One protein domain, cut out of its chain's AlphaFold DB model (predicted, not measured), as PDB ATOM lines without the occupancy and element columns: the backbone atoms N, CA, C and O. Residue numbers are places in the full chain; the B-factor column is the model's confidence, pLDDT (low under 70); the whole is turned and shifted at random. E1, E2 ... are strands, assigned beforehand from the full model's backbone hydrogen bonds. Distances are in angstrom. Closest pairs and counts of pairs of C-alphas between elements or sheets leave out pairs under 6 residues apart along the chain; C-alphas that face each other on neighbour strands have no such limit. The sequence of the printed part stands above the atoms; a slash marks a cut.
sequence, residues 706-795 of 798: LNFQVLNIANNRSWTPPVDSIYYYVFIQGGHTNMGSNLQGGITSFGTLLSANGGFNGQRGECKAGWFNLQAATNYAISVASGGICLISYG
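What this domain is: This is residues 706 to 795 of the 798 residues of the protein "Massive surface protein MspC" of Helicobacter bizzozeronii (strain CIII-1) (UniProt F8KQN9). Two four-stranded sheets lie face to face as a narrow sandwich, with the long link between E3 and E4 and the link between E5 and E6 reaching out together at one end of its long axis and the first printed residues at the other. The chain winds over both sheets as a jelly roll, one long hairpin of four nested antiparallel pairs: E1 with E8, E2 with E7, E3 with E6, and E4 with E5. The printed part has 90 residues, with eight named strands, E1 to E8 in order, and no named helix; the sheets, in the orders E1 E8 E3 E6 and E2 E7 E4 E5, are antiparallel throughout. The class is all strand, though 38 of the 90 residues are in named elements. The whole is compact, with a radius of gyration of the C-alphas of 13.7 A, and its outline is a rod of 46 by 22 by 17 A.

Where its parts are: In the first sheet E1 is residues 709 to 713, 13.3 A long, beginning at C-alpha 709 (82.073, 79.669, 74.836). E8 is residues 789 to 794, 16.9 A, ending at C-alpha 794 (85.515, 75.552, 73.768). E3 is residues 727 to 733, 19.4 A, and E6 is residues 767 to 773, 19.7 A. In the second sheet E2 is residues 717 to 719, E7 residues 780 to 783, E4 residues 748 to 750 and E5 residues 754 to 756.

How they stand to each other: In the first sheet E3 is an inner strand, antiparallel to E6 with N 730 and O 770 2.9 A apart, within hydrogen-bond range. On to E8, N 731 and O 791 are 2.9 A apart, and from E8 to the edge strand E1, N 711 and O 792 are 2.8 A apart, both within range. This sheet is twisted, its C-alphas lying up to 4.4 A off the best plane. In the second sheet E4 and E5 form a hairpin, with N 750 and O 754 2.8 A apart. The pairing of E7 is staggered: residues 780 to 782 pair with E2, N 719 and O 780 being 2.9 A apart, and residues 782 to 783 pair with E4, N 783 and O 749 being 2.9 A apart. The facing parts of the two sheets are 9.2 A centre to centre, their strands at 13 degrees. The closest C-alphas of E3 and E5, those of Gln 733 and Ala 756, are 6.0 A apart. E1 and E2 are apart.

The domain as a whole: The two C-alphas farthest apart, those of Leu 706 and Asn 742, are 47.9 A apart. The printed part has no cut. The link from E3 to E4, residues 734 to 747, is long. Mean pLDDT of the printed part is 84.8; residues 706 to 707 are under 70.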
ATOM      1  N   LEU A 706      75.869  74.218  69.676       63.50
ATOM      2  CA  LEU A 706      74.882  74.692  70.661       63.50
ATOM      3  C   LEU A 706      75.473  75.298  71.953       63.50
ATOM      4  O   LEU A 706      74.735  75.897  72.729       63.50
ATOM      5  N   ASN A 707      76.773  75.141  72.216       69.75
ATOM      6  CA  ASN A 707      77.401  75.457  73.506       69.75
ATOM      7  C   ASN A 707      78.803  76.094  73.397       69.75
ATOM      8  O   ASN A 707      79.605  75.964  74.322       69.75
ATOM      9  N   PHE A 708      79.124  76.763  72.286       78.81
ATOM     10  CA  PHE A 708      80.412  77.446  72.129       78.81
ATOM     11  C   PHE A 708      80.580  78.618  73.120       78.81
ATOM     12  O   PHE A 708      79.716  79.490  73.217       78.81
ATOM     13  N   GLN A 709      81.702  78.654  73.845       79.62
ATOM     14  CA  GLN A 709      82.073  79.669  74.836       79.62
ATOM     15  C   GLN A 709      83.536  80.116  74.672       79.62
ATOM     16  O   GLN A 709      84.399  79.335  74.269       79.62
ATOM     17  N   VAL A 710      83.822  81.375  75.027       82.44
ATOM     18  CA  VAL A 710      85.173  81.965  75.042       82.44
ATOM     19  C   VAL A 710      85.393  82.691  76.367       82.44
ATOM     20  O   VAL A 710      84.598  83.551  76.742       82.44
ATOM     21  N   LEU A 711      86.479  82.367  77.069       87.00
ATOM     22  CA  LEU A 711      86.880  82.998  78.323       87.00
ATOM     23  C   LEU A 711      88.217  83.719  78.162       87.00
ATOM     24  O   LEU A 711      89.165  83.177  77.596       87.00
ATOM     25  N   ASN A 712      88.305  84.919  78.735       88.75
ATOM     26  CA  ASN A 712      89.533  85.703  78.813       88.75
ATOM     27  C   ASN A 712      90.038  85.767  80.259       88.75
ATOM     28  O   ASN A 712      89.308  86.177  81.162       88.75
ATOM     29  N   ILE A 713      91.283  85.347  80.476       87.12
ATOM     30  CA  ILE A 713      91.924  85.262  81.785       87.12
ATOM     31  C   ILE A 713      93.121  86.215  81.809       87.12
ATOM     32  O   ILE A 713      94.127  85.998  81.136       87.12
ATOM     33  N   ALA A 714      92.995  87.270  82.618       80.31
ATOM     34  CA  ALA A 714      93.933  88.394  82.644       80.31
ATOM     35  C   ALA A 714      94.921  88.394  83.827       80.31
ATOM     36  O   ALA A 714      95.864  89.172  83.817       80.31
ATOM     37  N   ASN A 715      94.720  87.547  84.843       85.12
ATOM     38  CA  ASN A 715      95.556  87.499  86.049       85.12
ATOM     39  C   ASN A 715      95.884  86.051  86.424       85.12
ATOM     40  O   ASN A 715      95.119  85.142  86.082       85.12
ATOM     41  N   ASN A 716      96.971  85.857  87.183       89.75
ATOM     42  CA  ASN A 716      97.350  84.551  87.721       89.75
ATOM     43  C   ASN A 716      96.181  83.934  88.485       89.75
ATOM     44  O   ASN A 716      95.700  84.490  89.473       89.75
ATOM     45  N   ARG A 717      95.730  82.773  88.026       89.94
ATOM     46  CA  ARG A 717      94.672  82.006  88.676       89.94
ATOM     47  C   ARG A 717      94.813  80.553  88.303       89.94
ATOM     48  O   ARG A 717      95.355  80.228  87.254       89.94
ATOM     49  N   SER A 718      94.216  79.692  89.097       87.75
ATOM     50  CA  SER A 718      93.963  78.336  88.644       87.75
ATOM     51  C   SER A 718      92.571  78.279  87.997       87.75
ATOM     52  O   SER A 718      91.643  78.979  88.426       87.75
ATOM     53  N   TRP A 719      92.452  77.537  86.899       89.75
ATOM     54  CA  TRP A 719      91.205  77.343  86.165       89.75
ATOM     55  C   TRP A 719      90.954  75.854  85.963       89.75
ATOM     56  O   TRP A 719      91.865  75.084  85.655       89.75
ATOM     57  N   THR A 720      89.696  75.471  86.124       88.25
ATOM     58  CA  THR A 720      89.242  74.093  86.004       88.25
ATOM     59  C   THR A 720      88.343  73.979  84.776       88.25
ATOM     60  O   THR A 720      87.375  74.742  84.688       88.25
ATOM     61  N   PRO A 721      88.627  73.058  83.835       85.44
ATOM     62  CA  PRO A 721      87.765  72.826  82.690       85.44
ATOM     63  C   PRO A 721      86.375  72.377  83.159       85.44
ATOM     64  O   PRO A 721      86.283  71.509  84.031       85.44
ATOM     65  N   PRO A 722      85.294  72.962  82.620       80.62
ATOM     66  CA  PRO A 722      83.939  72.662  83.073       80.62
ATOM     67  C   PRO A 722      83.427  71.298  82.603       80.62
ATOM     68  O   PRO A 722      82.544  70.741  83.246       80.62
ATOM     69  N   VAL A 723      83.948  70.766  81.492       78.44
ATOM     70  CA  VAL A 723      83.513  69.480  80.923       78.44
ATOM     71  C   VAL A 723      84.690  68.645  80.424       78.44
ATOM     72  O   VAL A 723      85.681  69.179  79.921       78.44
ATOM     73  N   ASP A 724      84.569  67.329  80.571       78.38
ATOM     74  CA  ASP A 724      85.531  66.351  80.067       78.38
ATOM     75  C   ASP A 724      85.322  66.074  78.572       78.38
ATOM     76  O   ASP A 724      84.253  66.320  78.015       78.38
ATOM     77  N   SER A 725      86.331  65.476  77.933       74.25
ATOM     78  CA  SER A 725      86.238  64.894  76.581       74.25
ATOM     79  C   SER A 725      85.998  65.880  75.427       74.25
ATOM     80  O   SER A 725      85.572  65.468  74.347       74.25
ATOM     81  N   ILE A 726      86.335  67.162  75.602       80.00
ATOM     82  CA  ILE A 726      86.436  68.131  74.500       80.00
ATOM     83  C   ILE A 726      87.836  68.730  74.420       80.00
ATOM     84  O   ILE A 726      88.571  68.794  75.407       80.00
ATOM     85  N   TYR A 727      88.200  69.200  73.230       82.75
ATOM     86  CA  TYR A 727      89.409  69.991  73.060       82.75
ATOM     87  C   TYR A 727      89.115  71.456  73.362       82.75
ATOM     88  O   TYR A 727      88.227  72.067  72.769       82.75
ATOM     89  N   TYR A 728      89.910  72.023  74.259       87.31
ATOM     90  CA  TYR A 728      89.920  73.440  74.570       87.31
ATOM     91  C   TYR A 728      90.994  74.108  73.725       87.31
ATOM     92  O   TYR A 728      92.158  73.703  73.758       87.31
ATOM     93  N   TYR A 729      90.617  75.132  72.969       89.50
ATOM     94  CA  TYR A 729      91.590  75.990  72.319       89.50
ATOM     95  C   TYR A 729      92.109  76.984  73.340       89.50
ATOM     96  O   TYR A 729      91.361  77.847  73.798       89.50
ATOM     97  N   VAL A 730      93.380  76.862  73.699       91.69
ATOM     98  CA  VAL A 730      94.037  77.807  74.596       91.69
ATOM     99  C   VAL A 730      95.031  78.615  73.786       91.69
ATOM    100  O   VAL A 730      95.924  78.055  73.151       91.69
ATOM    101  N   PHE A 731      94.886  79.932  73.830       93.31
ATOM    102  CA  PHE A 731      95.826  80.891  73.271       93.31
ATOM    103  C   PHE A 731      96.457  81.675  74.415       93.31
ATOM    104  O   PHE A 731      95.746  82.243  75.241       93.31
ATOM    105  N   ILE A 732      97.784  81.739  74.457       92.62
ATOM    106  CA  ILE A 732      98.526  82.542  75.420       92.62
ATOM    107  C   ILE A 732      99.543  83.453  74.742       92.62
ATOM    108  O   ILE A 732     100.134  83.108  73.719       92.62
ATOM    109  N   GLN A 733      99.795  84.599  75.366       91.88
ATOM    110  CA  GLN A 733     100.874  85.510  75.005       91.88
ATOM    111  C   GLN A 733     101.728  85.816  76.239       91.88
ATOM    112  O   GLN A 733     101.188  86.201  77.284       91.88
ATOM    113  N   GLY A 734     103.052  85.670  76.113       90.25
ATOM    114  CA  GLY A 734     104.022  86.054  77.140       90.25
ATOM    115  C   GLY A 734     103.912  87.536  77.520       90.25
ATOM    116  O   GLY A 734     103.493  88.371  76.712       90.25
ATOM    117  N   GLY A 735     104.287  87.868  78.755       88.50
ATOM    118  CA  GLY A 735     104.267  89.246  79.239       88.50
ATOM    119  C   GLY A 735     105.252  90.143  78.494       88.50
ATOM    120  O   GLY A 735     106.169  89.679  77.811       88.50
ATOM    121  N   HIS A 736     105.092  91.452  78.647       85.12
ATOM    122  CA  HIS A 736     106.032  92.425  78.102       85.12
ATOM    123  C   HIS A 736     106.363  93.493  79.139       85.12
ATOM    124  O   HIS A 736     105.563  93.805  80.020       85.12
ATOM    125  N   THR A 737     107.567  94.048  79.043       81.12
ATOM    126  CA  THR A 737     107.996  95.198  79.849       81.12
ATOM    127  C   THR A 737     107.730  96.506  79.096       81.12
ATOM    128  O   THR A 737     107.144  96.503  78.011       81.12
ATOM    129  N   ASN A 738     108.116  97.642  79.675       80.31
ATOM    130  CA  ASN A 738     108.110  98.922  78.968       80.31
ATOM    131  C   ASN A 738     109.325  99.008  78.023       80.31
ATOM    132  O   ASN A 738     110.377  98.430  78.311       80.31
ATOM    133  N   MET A 739     109.198  99.734  76.907       77.12
ATOM    134  CA  MET A 739     110.313  99.939  75.968       77.12
ATOM    135  C   MET A 739     111.508 100.614  76.662       77.12
ATOM    136  O   MET A 739     111.322 101.564  77.420       77.12
ATOM    137  N   GLY A 740     112.725 100.122  76.414       71.06
ATOM    138  CA  GLY A 740     113.970 100.581  77.053       71.06
ATOM    139  C   GLY A 740     114.409  99.765  78.279       71.06
ATOM    140  O   GLY A 740     115.477 100.020  78.829       71.06
ATOM    141  N   SER A 741     113.606  98.795  78.729       72.06
ATOM    142  CA  SER A 741     113.924  97.941  79.879       72.06
ATOM    143  C   SER A 741     114.904  96.818  79.516       72.06
ATOM    144  O   SER A 741     114.601  95.972  78.676       72.06
ATOM    145  N   ASN A 742     116.015  96.714  80.253       74.88
ATOM    146  CA  ASN A 742     116.952  95.582  80.158       74.88
ATOM    147  C   ASN A 742     116.447  94.312  80.879       74.88
ATOM    148  O   ASN A 742     117.208  93.367  81.071       74.88
ATOM    149  N   LEU A 743     115.181  94.290  81.310       75.56
ATOM    150  CA  LEU A 743     114.515  93.130  81.906       75.56
ATOM    151  C   LEU A 743     113.604  92.446  80.881       75.56
ATOM    152  O   LEU A 743     112.842  93.113  80.170       75.56
ATOM    153  N   GLN A 744     113.643  91.113  80.851       79.44
ATOM    154  CA  GLN A 744     112.732  90.305  80.046       79.44
ATOM    155  C   GLN A 744     111.337  90.260  80.680       79.44
ATOM    156  O   GLN A 744     111.206  90.145  81.900       79.44
ATOM    157  N   GLY A 745     110.293  90.363  79.852       80.50
ATOM    158  CA  GLY A 745     108.909  90.163  80.272       80.50
ATOM    159  C   GLY A 745     108.728  88.807  80.947       80.50
ATOM    160  O   GLY A 745     109.384  87.825  80.593       80.50
ATOM    161  N   GLY A 746     107.838  88.756  81.936       87.38
ATOM    162  CA  GLY A 746     107.529  87.502  82.610       87.38
ATOM    163  C   GLY A 746     106.893  86.488  81.653       87.38
ATOM    164  O   GLY A 746     106.286  86.840  80.640       87.38
ATOM    165  N   ILE A 747     107.019  85.213  81.997       90.25
ATOM    166  CA  ILE A 747     106.431  84.107  81.242       90.25
ATOM    167  C   ILE A 747     104.926  84.042  81.525       90.25
ATOM    168  O   ILE A 747     104.508  84.075  82.686       90.25
ATOM    169  N   THR A 748     104.126  83.907  80.466       92.69
ATOM    170  CA  THR A 748     102.719  83.504  80.589       92.69
ATOM    171  C   THR A 748     102.626  82.019  80.284       92.69
ATOM    172  O   THR A 748     103.142  81.566  79.262       92.69
ATOM    173  N   SER A 749     101.968  81.255  81.145       91.94
ATOM    174  CA  SER A 749     101.798  79.817  80.981       91.94
ATOM    175  C   SER A 749     100.404  79.344  81.376       91.94
ATOM    176  O   SER A 749      99.762  79.883  82.278       91.94
ATOM    177  N   PHE A 750      99.951  78.299  80.692       91.62
ATOM    178  CA  PHE A 750      98.804  77.478  81.045       91.62
ATOM    179  C   PHE A 750      99.323  76.123  81.541       91.62
ATOM    180  O   PHE A 750      99.655  75.225  80.761       91.62
ATOM    181  N   GLY A 751      99.459  76.001  82.861       86.44
ATOM    182  CA  GLY A 751     100.083  74.866  83.531       86.44
ATOM    183  C   GLY A 751     101.488  74.584  82.998       86.44
ATOM    184  O   GLY A 751     102.242  75.490  82.645       86.44
ATOM    185  N   THR A 752     101.820  73.300  82.904       84.94
ATOM    186  CA  THR A 752     103.005  72.803  82.189       84.94
ATOM    187  C   THR A 752     102.733  72.540  80.703       84.94
ATOM    188  O   THR A 752     103.639  72.129  79.985       84.94
ATOM    189  N   LEU A 753     101.495  72.757  80.236       87.94
ATOM    190  CA  LEU A 753     101.035  72.352  78.902       87.94
ATOM    191  C   LEU A 753     101.405  73.357  77.815       87.94
ATOM    192  O   LEU A 753     101.732  72.968  76.696       87.94
ATOM    193  N   LEU A 754     101.348  74.650  78.132       91.56
ATOM    194  CA  LEU A 754     101.711  75.708  77.201       91.56
ATOM    195  C   LEU A 754     102.399  76.835  77.957       91.56
ATOM    196  O   LEU A 754     101.885  77.317  78.960       91.56
ATOM    197  N   SER A 755     103.559  77.268  77.476       91.38
ATOM    198  CA  SER A 755     104.310  78.370  78.071       91.38
ATOM    199  C   SER A 755     104.910  79.235  76.976       91.38
ATOM    200  O   SER A 755     105.501  78.725  76.015       91.38
ATOM    201  N   ALA A 756     104.726  80.541  77.113       90.94
ATOM    202  CA  ALA A 756     105.186  81.538  76.171       90.94
ATOM    203  C   ALA A 756     106.104  82.537  76.876       90.94
ATOM    204  O   ALA A 756     105.737  83.151  77.886       90.94
ATOM    205  N   ASN A 757     107.315  82.681  76.337       89.94
ATOM    206  CA  ASN A 757     108.326  83.539  76.935       89.94
ATOM    207  C   ASN A 757     107.941  85.008  76.790       89.94
ATOM    208  O   ASN A 757     107.426  85.434  75.752       89.94
ATOM    209  N   GLY A 758     108.207  85.797  77.828       88.56
ATOM    210  CA  GLY A 758     107.999  87.232  77.733       88.56
ATOM    211  C   GLY A 758     109.031  87.898  76.826       88.56
ATOM    212  O   GLY A 758     110.145  87.400  76.625       88.56
ATOM    213  N   GLY A 759     108.638  89.026  76.242       86.25
ATOM    214  CA  GLY A 759     109.468  89.766  75.296       86.25
ATOM    215  C   GLY A 759     110.522  90.615  76.007       86.25
ATOM    216  O   GLY A 759     110.308  91.084  77.126       86.25
ATOM    217  N   PHE A 760     111.680  90.806  75.375       80.06
ATOM    218  CA  PHE A 760     112.752  91.658  75.899       80.06
ATOM    219  C   PHE A 760     112.619  93.093  75.369       80.06
ATOM    220  O   PHE A 760     112.153  93.305  74.249       80.06
ATOM    221  N   ASN A 761     113.032  94.080  76.170       78.69
ATOM    222  CA  ASN A 761     113.084  95.495  75.786       78.69
ATOM    223  C   ASN A 761     111.760  96.072  75.230       78.69
ATOM    224  O   ASN A 761     111.748  96.837  74.267       78.69
ATOM    225  N   GLY A 762     110.630  95.695  75.838       74.56
ATOM    226  CA  GLY A 762     109.299  96.212  75.505       74.56
ATOM    227  C   GLY A 762     108.575  95.575  74.314       74.56
ATOM    228  O   GLY A 762     107.474  96.010  73.979       74.56
ATOM    229  N   GLN A 763     109.135  94.536  73.691       82.06
ATOM    230  CA  GLN A 763     108.417  93.741  72.688       82.06
ATOM    231  C   GLN A 763     107.330  92.874  73.341       82.06
ATOM    232  O   GLN A 763     107.512  92.390  74.460       82.06
ATOM    233  N   ARG A 764     106.207  92.648  72.635       81.19
ATOM    234  CA  ARG A 764     105.188  91.680  73.078       81.19
ATOM    235  C   ARG A 764     105.821  90.299  73.207       81.19
ATOM    236  O   ARG A 764     106.632  89.917  72.363       81.19
ATOM    237  N   GLY A 765     105.465  89.581  74.270       83.81
ATOM    238  CA  GLY A 765     105.932  88.218  74.459       83.81
ATOM    239  C   GLY A 765     105.448  87.293  73.353       83.81
ATOM    240  O   GLY A 765     104.550  87.620  72.576       83.81
ATOM    241  N   GLU A 766     106.076  86.130  73.289       89.31
ATOM    242  CA  GLU A 766     105.751  85.085  72.330       89.31
ATOM    243  C   GLU A 766     104.248  84.758  72.388       89.31
ATOM    244  O   GLU A 766     103.672  84.685  73.472       89.31
ATOM    245  N   CYS A 767     103.600  84.568  71.236       88.88
ATOM    246  CA  CYS A 767     102.230  84.060  71.170       88.88
ATOM    247  C   CYS A 767     102.272  82.566  70.879       88.88
ATOM    248  O   CYS A 767     102.908  82.137  69.916       88.88
ATOM    249  N   LYS A 768     101.539  81.781  71.660       90.75
ATOM    250  CA  LYS A 768     101.345  80.358  71.408       90.75
ATOM    251  C   LYS A 768      99.888  80.001  71.561       90.75
ATOM    252  O   LYS A 768      99.204  80.515  72.435       90.75
ATOM    253  N   ALA A 769      99.432  79.067  70.748       90.38
ATOM    254  CA  ALA A 769      98.143  78.448  70.955       90.38
ATOM    255  C   ALA A 769      98.198  76.965  70.661       90.38
ATOM    256  O   ALA A 769      99.048  76.494  69.905       90.38
ATOM    257  N   GLY A 770      97.260  76.248  71.254       88.44
ATOM    258  CA  GLY A 770      97.095  74.828  71.041       88.44
ATOM    259  C   GLY A 770      95.691  74.382  71.394       88.44
ATOM    260  O   GLY A 770      94.953  75.064  72.105       88.44
ATOM    261  N   TRP A 771      95.342  73.213  70.879       86.62
ATOM    262  CA  TRP A 771      94.165  72.481  71.304       86.62
ATOM    263  C   TRP A 771      94.594  71.461  72.345       86.62
ATOM    264  O   TRP A 771      95.470  70.638  72.081       86.62
ATOM    265  N   PHE A 772      93.972  71.508  73.514       86.94
ATOM    266  CA  PHE A 772      94.309  70.634  74.626       86.94
ATOM    267  C   PHE A 772      93.081  69.836  75.037       86.94
ATOM    268  O   PHE A 772      92.013  70.402  75.260       86.94
ATOM    269  N   ASN A 773      93.238  68.520  75.139       86.31
ATOM    270  CA  ASN A 773      92.254  67.679  75.802       86.31
ATOM    271  C   ASN A 773      92.522  67.783  77.305       86.31
ATOM    272  O   ASN A 773      93.524  67.261  77.799       86.31
ATOM    273  N   LEU A 774      91.694  68.568  77.987       85.75
ATOM    274  CA  LEU A 774      91.856  68.880  79.400       85.75
ATOM    275  C   LEU A 774      90.857  68.063  80.210       85.75
ATOM    276  O   LEU A 774      89.707  67.916  79.802       85.75
ATOM    277  N   GLN A 775      91.293  67.568  81.366       83.12
ATOM    278  CA  GLN A 775      90.424  66.828  82.274       83.12
ATOM    279  C   GLN A 775      89.634  67.804  83.151       83.12
ATOM    280  O   GLN A 775      90.210  68.682  83.803       83.12
ATOM    281  N   ALA A 776      88.316  67.646  83.187       79.00
ATOM    282  CA  ALA A 776      87.435  68.349  84.097       79.00
ATOM    283  C   ALA A 776      87.815  68.046  85.548       79.00
ATOM    284  O   ALA A 776      88.467  67.050  85.862       79.00
ATOM    285  N   ALA A 777      87.465  68.970  86.441       74.94
ATOM    286  CA  ALA A 777      87.858  68.955  87.854       74.94
ATOM    287  C   ALA A 777      89.382  69.013  88.136       74.94
ATOM    288  O   ALA A 777      89.773  69.213  89.286       74.94
ATOM    289  N   THR A 778      90.252  68.943  87.117       83.94
ATOM    290  CA  THR A 778      91.696  69.178  87.268       83.94
ATOM    291  C   THR A 778      91.987  70.672  87.253       83.94
ATOM    292  O   THR A 778      91.511  71.411  86.391       83.94
ATOM    293  N   ASN A 779      92.766  71.143  88.226       86.12
ATOM    294  CA  ASN A 779      93.067  72.561  88.355       86.12
ATOM    295  C   ASN A 779      94.362  72.913  87.615       86.12
ATOM    296  O   ASN A 779      95.453  72.554  88.057       86.12
ATOM    297  N   TYR A 780      94.249  73.625  86.495       89.50
ATOM    298  CA  TYR A 780      95.399  74.072  85.717       89.50
ATOM    299  C   TYR A 780      95.810  75.465  86.183       89.50
ATOM    300  O   TYR A 780      95.047  76.427  86.078       89.50
ATOM    301  N   ALA A 781      97.022  75.573  86.727       89.38
ATOM    302  CA  ALA A 781      97.581  76.845  87.162       89.38
ATOM    303  C   ALA A 781      97.925  77.710  85.946       89.38
ATOM    304  O   ALA A 781      98.776  77.342  85.141       89.38
ATOM    305  N   ILE A 782      97.284  78.864  85.818       92.62
ATOM    306  CA  ILE A 782      97.565  79.844  84.775       92.62
ATOM    307  C   ILE A 782      98.387  80.964  85.400       92.62
ATOM    308  O   ILE A 782      97.927  81.643  86.319       92.62
ATOM    309  N   SER A 783      99.594  81.165  84.887       90.88
ATOM    310  CA  SER A 783     100.409  82.335  85.195       90.88
ATOM    311  C   SER A 783     100.296  83.294  84.023       90.88
ATOM    312  O   SER A 783     100.673  82.944  82.915       90.88
ATOM    313  N   VAL A 784      99.774  84.490  84.244       89.75
ATOM    314  CA  VAL A 784      99.733  85.587  83.282       89.75
ATOM    315  C   VAL A 784     100.656  86.685  83.791       89.75
ATOM    316  O   VAL A 784     100.337  87.408  84.732       89.75
ATOM    317  N   ALA A 785     101.835  86.797  83.181       85.75
ATOM    318  CA  ALA A 785     102.751  87.882  83.500       85.75
ATOM    319  C   ALA A 785     102.153  89.240  83.096       85.75
ATOM    320  O   ALA A 785     101.278  89.313  82.235       85.75
ATOM    321  N   SER A 786     102.655  90.330  83.684       83.56
ATOM    322  CA  SER A 786     102.212  91.687  83.340       83.56
ATOM    323  C   SER A 786     102.284  91.927  81.822       83.56
ATOM    324  O   SER A 786     103.329  91.714  81.203       83.56
ATOM    325  N   GLY A 787     101.161  92.334  81.219       81.00
ATOM    326  CA  GLY A 787     101.013  92.520  79.766       81.00
ATOM    327  C   GLY A 787     100.792  91.234  78.946       81.00
ATOM    328  O   GLY A 787     100.720  91.303  77.719       81.00
ATOM    329  N   GLY A 788     100.700  90.068  79.591       86.75
ATOM    330  CA  GLY A 788     100.361  88.784  78.971       86.75
ATOM    331  C   GLY A 788      98.850  88.538  78.880       86.75
ATOM    332  O   GLY A 788      98.061  89.229  79.520       86.75
ATOM    333  N   ILE A 789      98.437  87.548  78.080       86.94
ATOM    334  CA  ILE A 789      97.022  87.161  77.889       86.94
ATOM    335  C   ILE A 789      96.899  85.637  77.898       86.94
ATOM    336  O   ILE A 789      97.771  84.960  77.360       86.94
ATOM    337  N   CYS A 790      95.800  85.109  78.446       90.81
ATOM    338  CA  CYS A 790      95.357  83.732  78.239       90.81
ATOM    339  C   CYS A 790      93.869  83.708  77.836       90.81
ATOM    340  O   CYS A 790      93.013  84.182  78.580       90.81
ATOM    341  N   LEU A 791      93.559  83.167  76.657       90.19
ATOM    342  CA  LEU A 791      92.207  82.940  76.144       90.19
ATOM    343  C   LEU A 791      91.935  81.443  76.074       90.19
ATOM    344  O   LEU A 791      92.781  80.688  75.599       90.19
ATOM    345  N   ILE A 792      90.742  81.028  76.491       90.00
ATOM    346  CA  ILE A 792      90.296  79.638  76.415       90.00
ATOM    347  C   ILE A 792      88.942  79.598  75.717       90.00
ATOM    348  O   ILE A 792      87.974  80.169  76.215       90.00
ATOM    349  N   SER A 793      88.866  78.902  74.589       87.56
ATOM    350  CA  SER A 793      87.638  78.721  73.816       87.56
ATOM    351  C   SER A 793      87.278  77.247  73.730       87.56
ATOM    352  O   SER A 793      88.148  76.406  73.506       87.56
ATOM    353  N   TYR A 794      85.996  76.924  73.875       83.50
ATOM    354  CA  TYR A 794      85.515  75.552  73.768       83.50
ATOM    355  C   TYR A 794      84.054  75.486  73.344       83.50
ATOM    356  O   TYR A 794      83.272  76.390  73.596       83.50
ATOM    357  N   GLY A 795      83.688  74.383  72.711       72.88
ATOM    358  CA  GLY A 795      82.318  74.025  72.365       72.88
ATOM    359  C   GLY A 795      82.309  72.570  71.923       72.88
ATOM    360  O   GLY A 795      83.307  72.083  71.382       72.88
TER     361      GLY A 795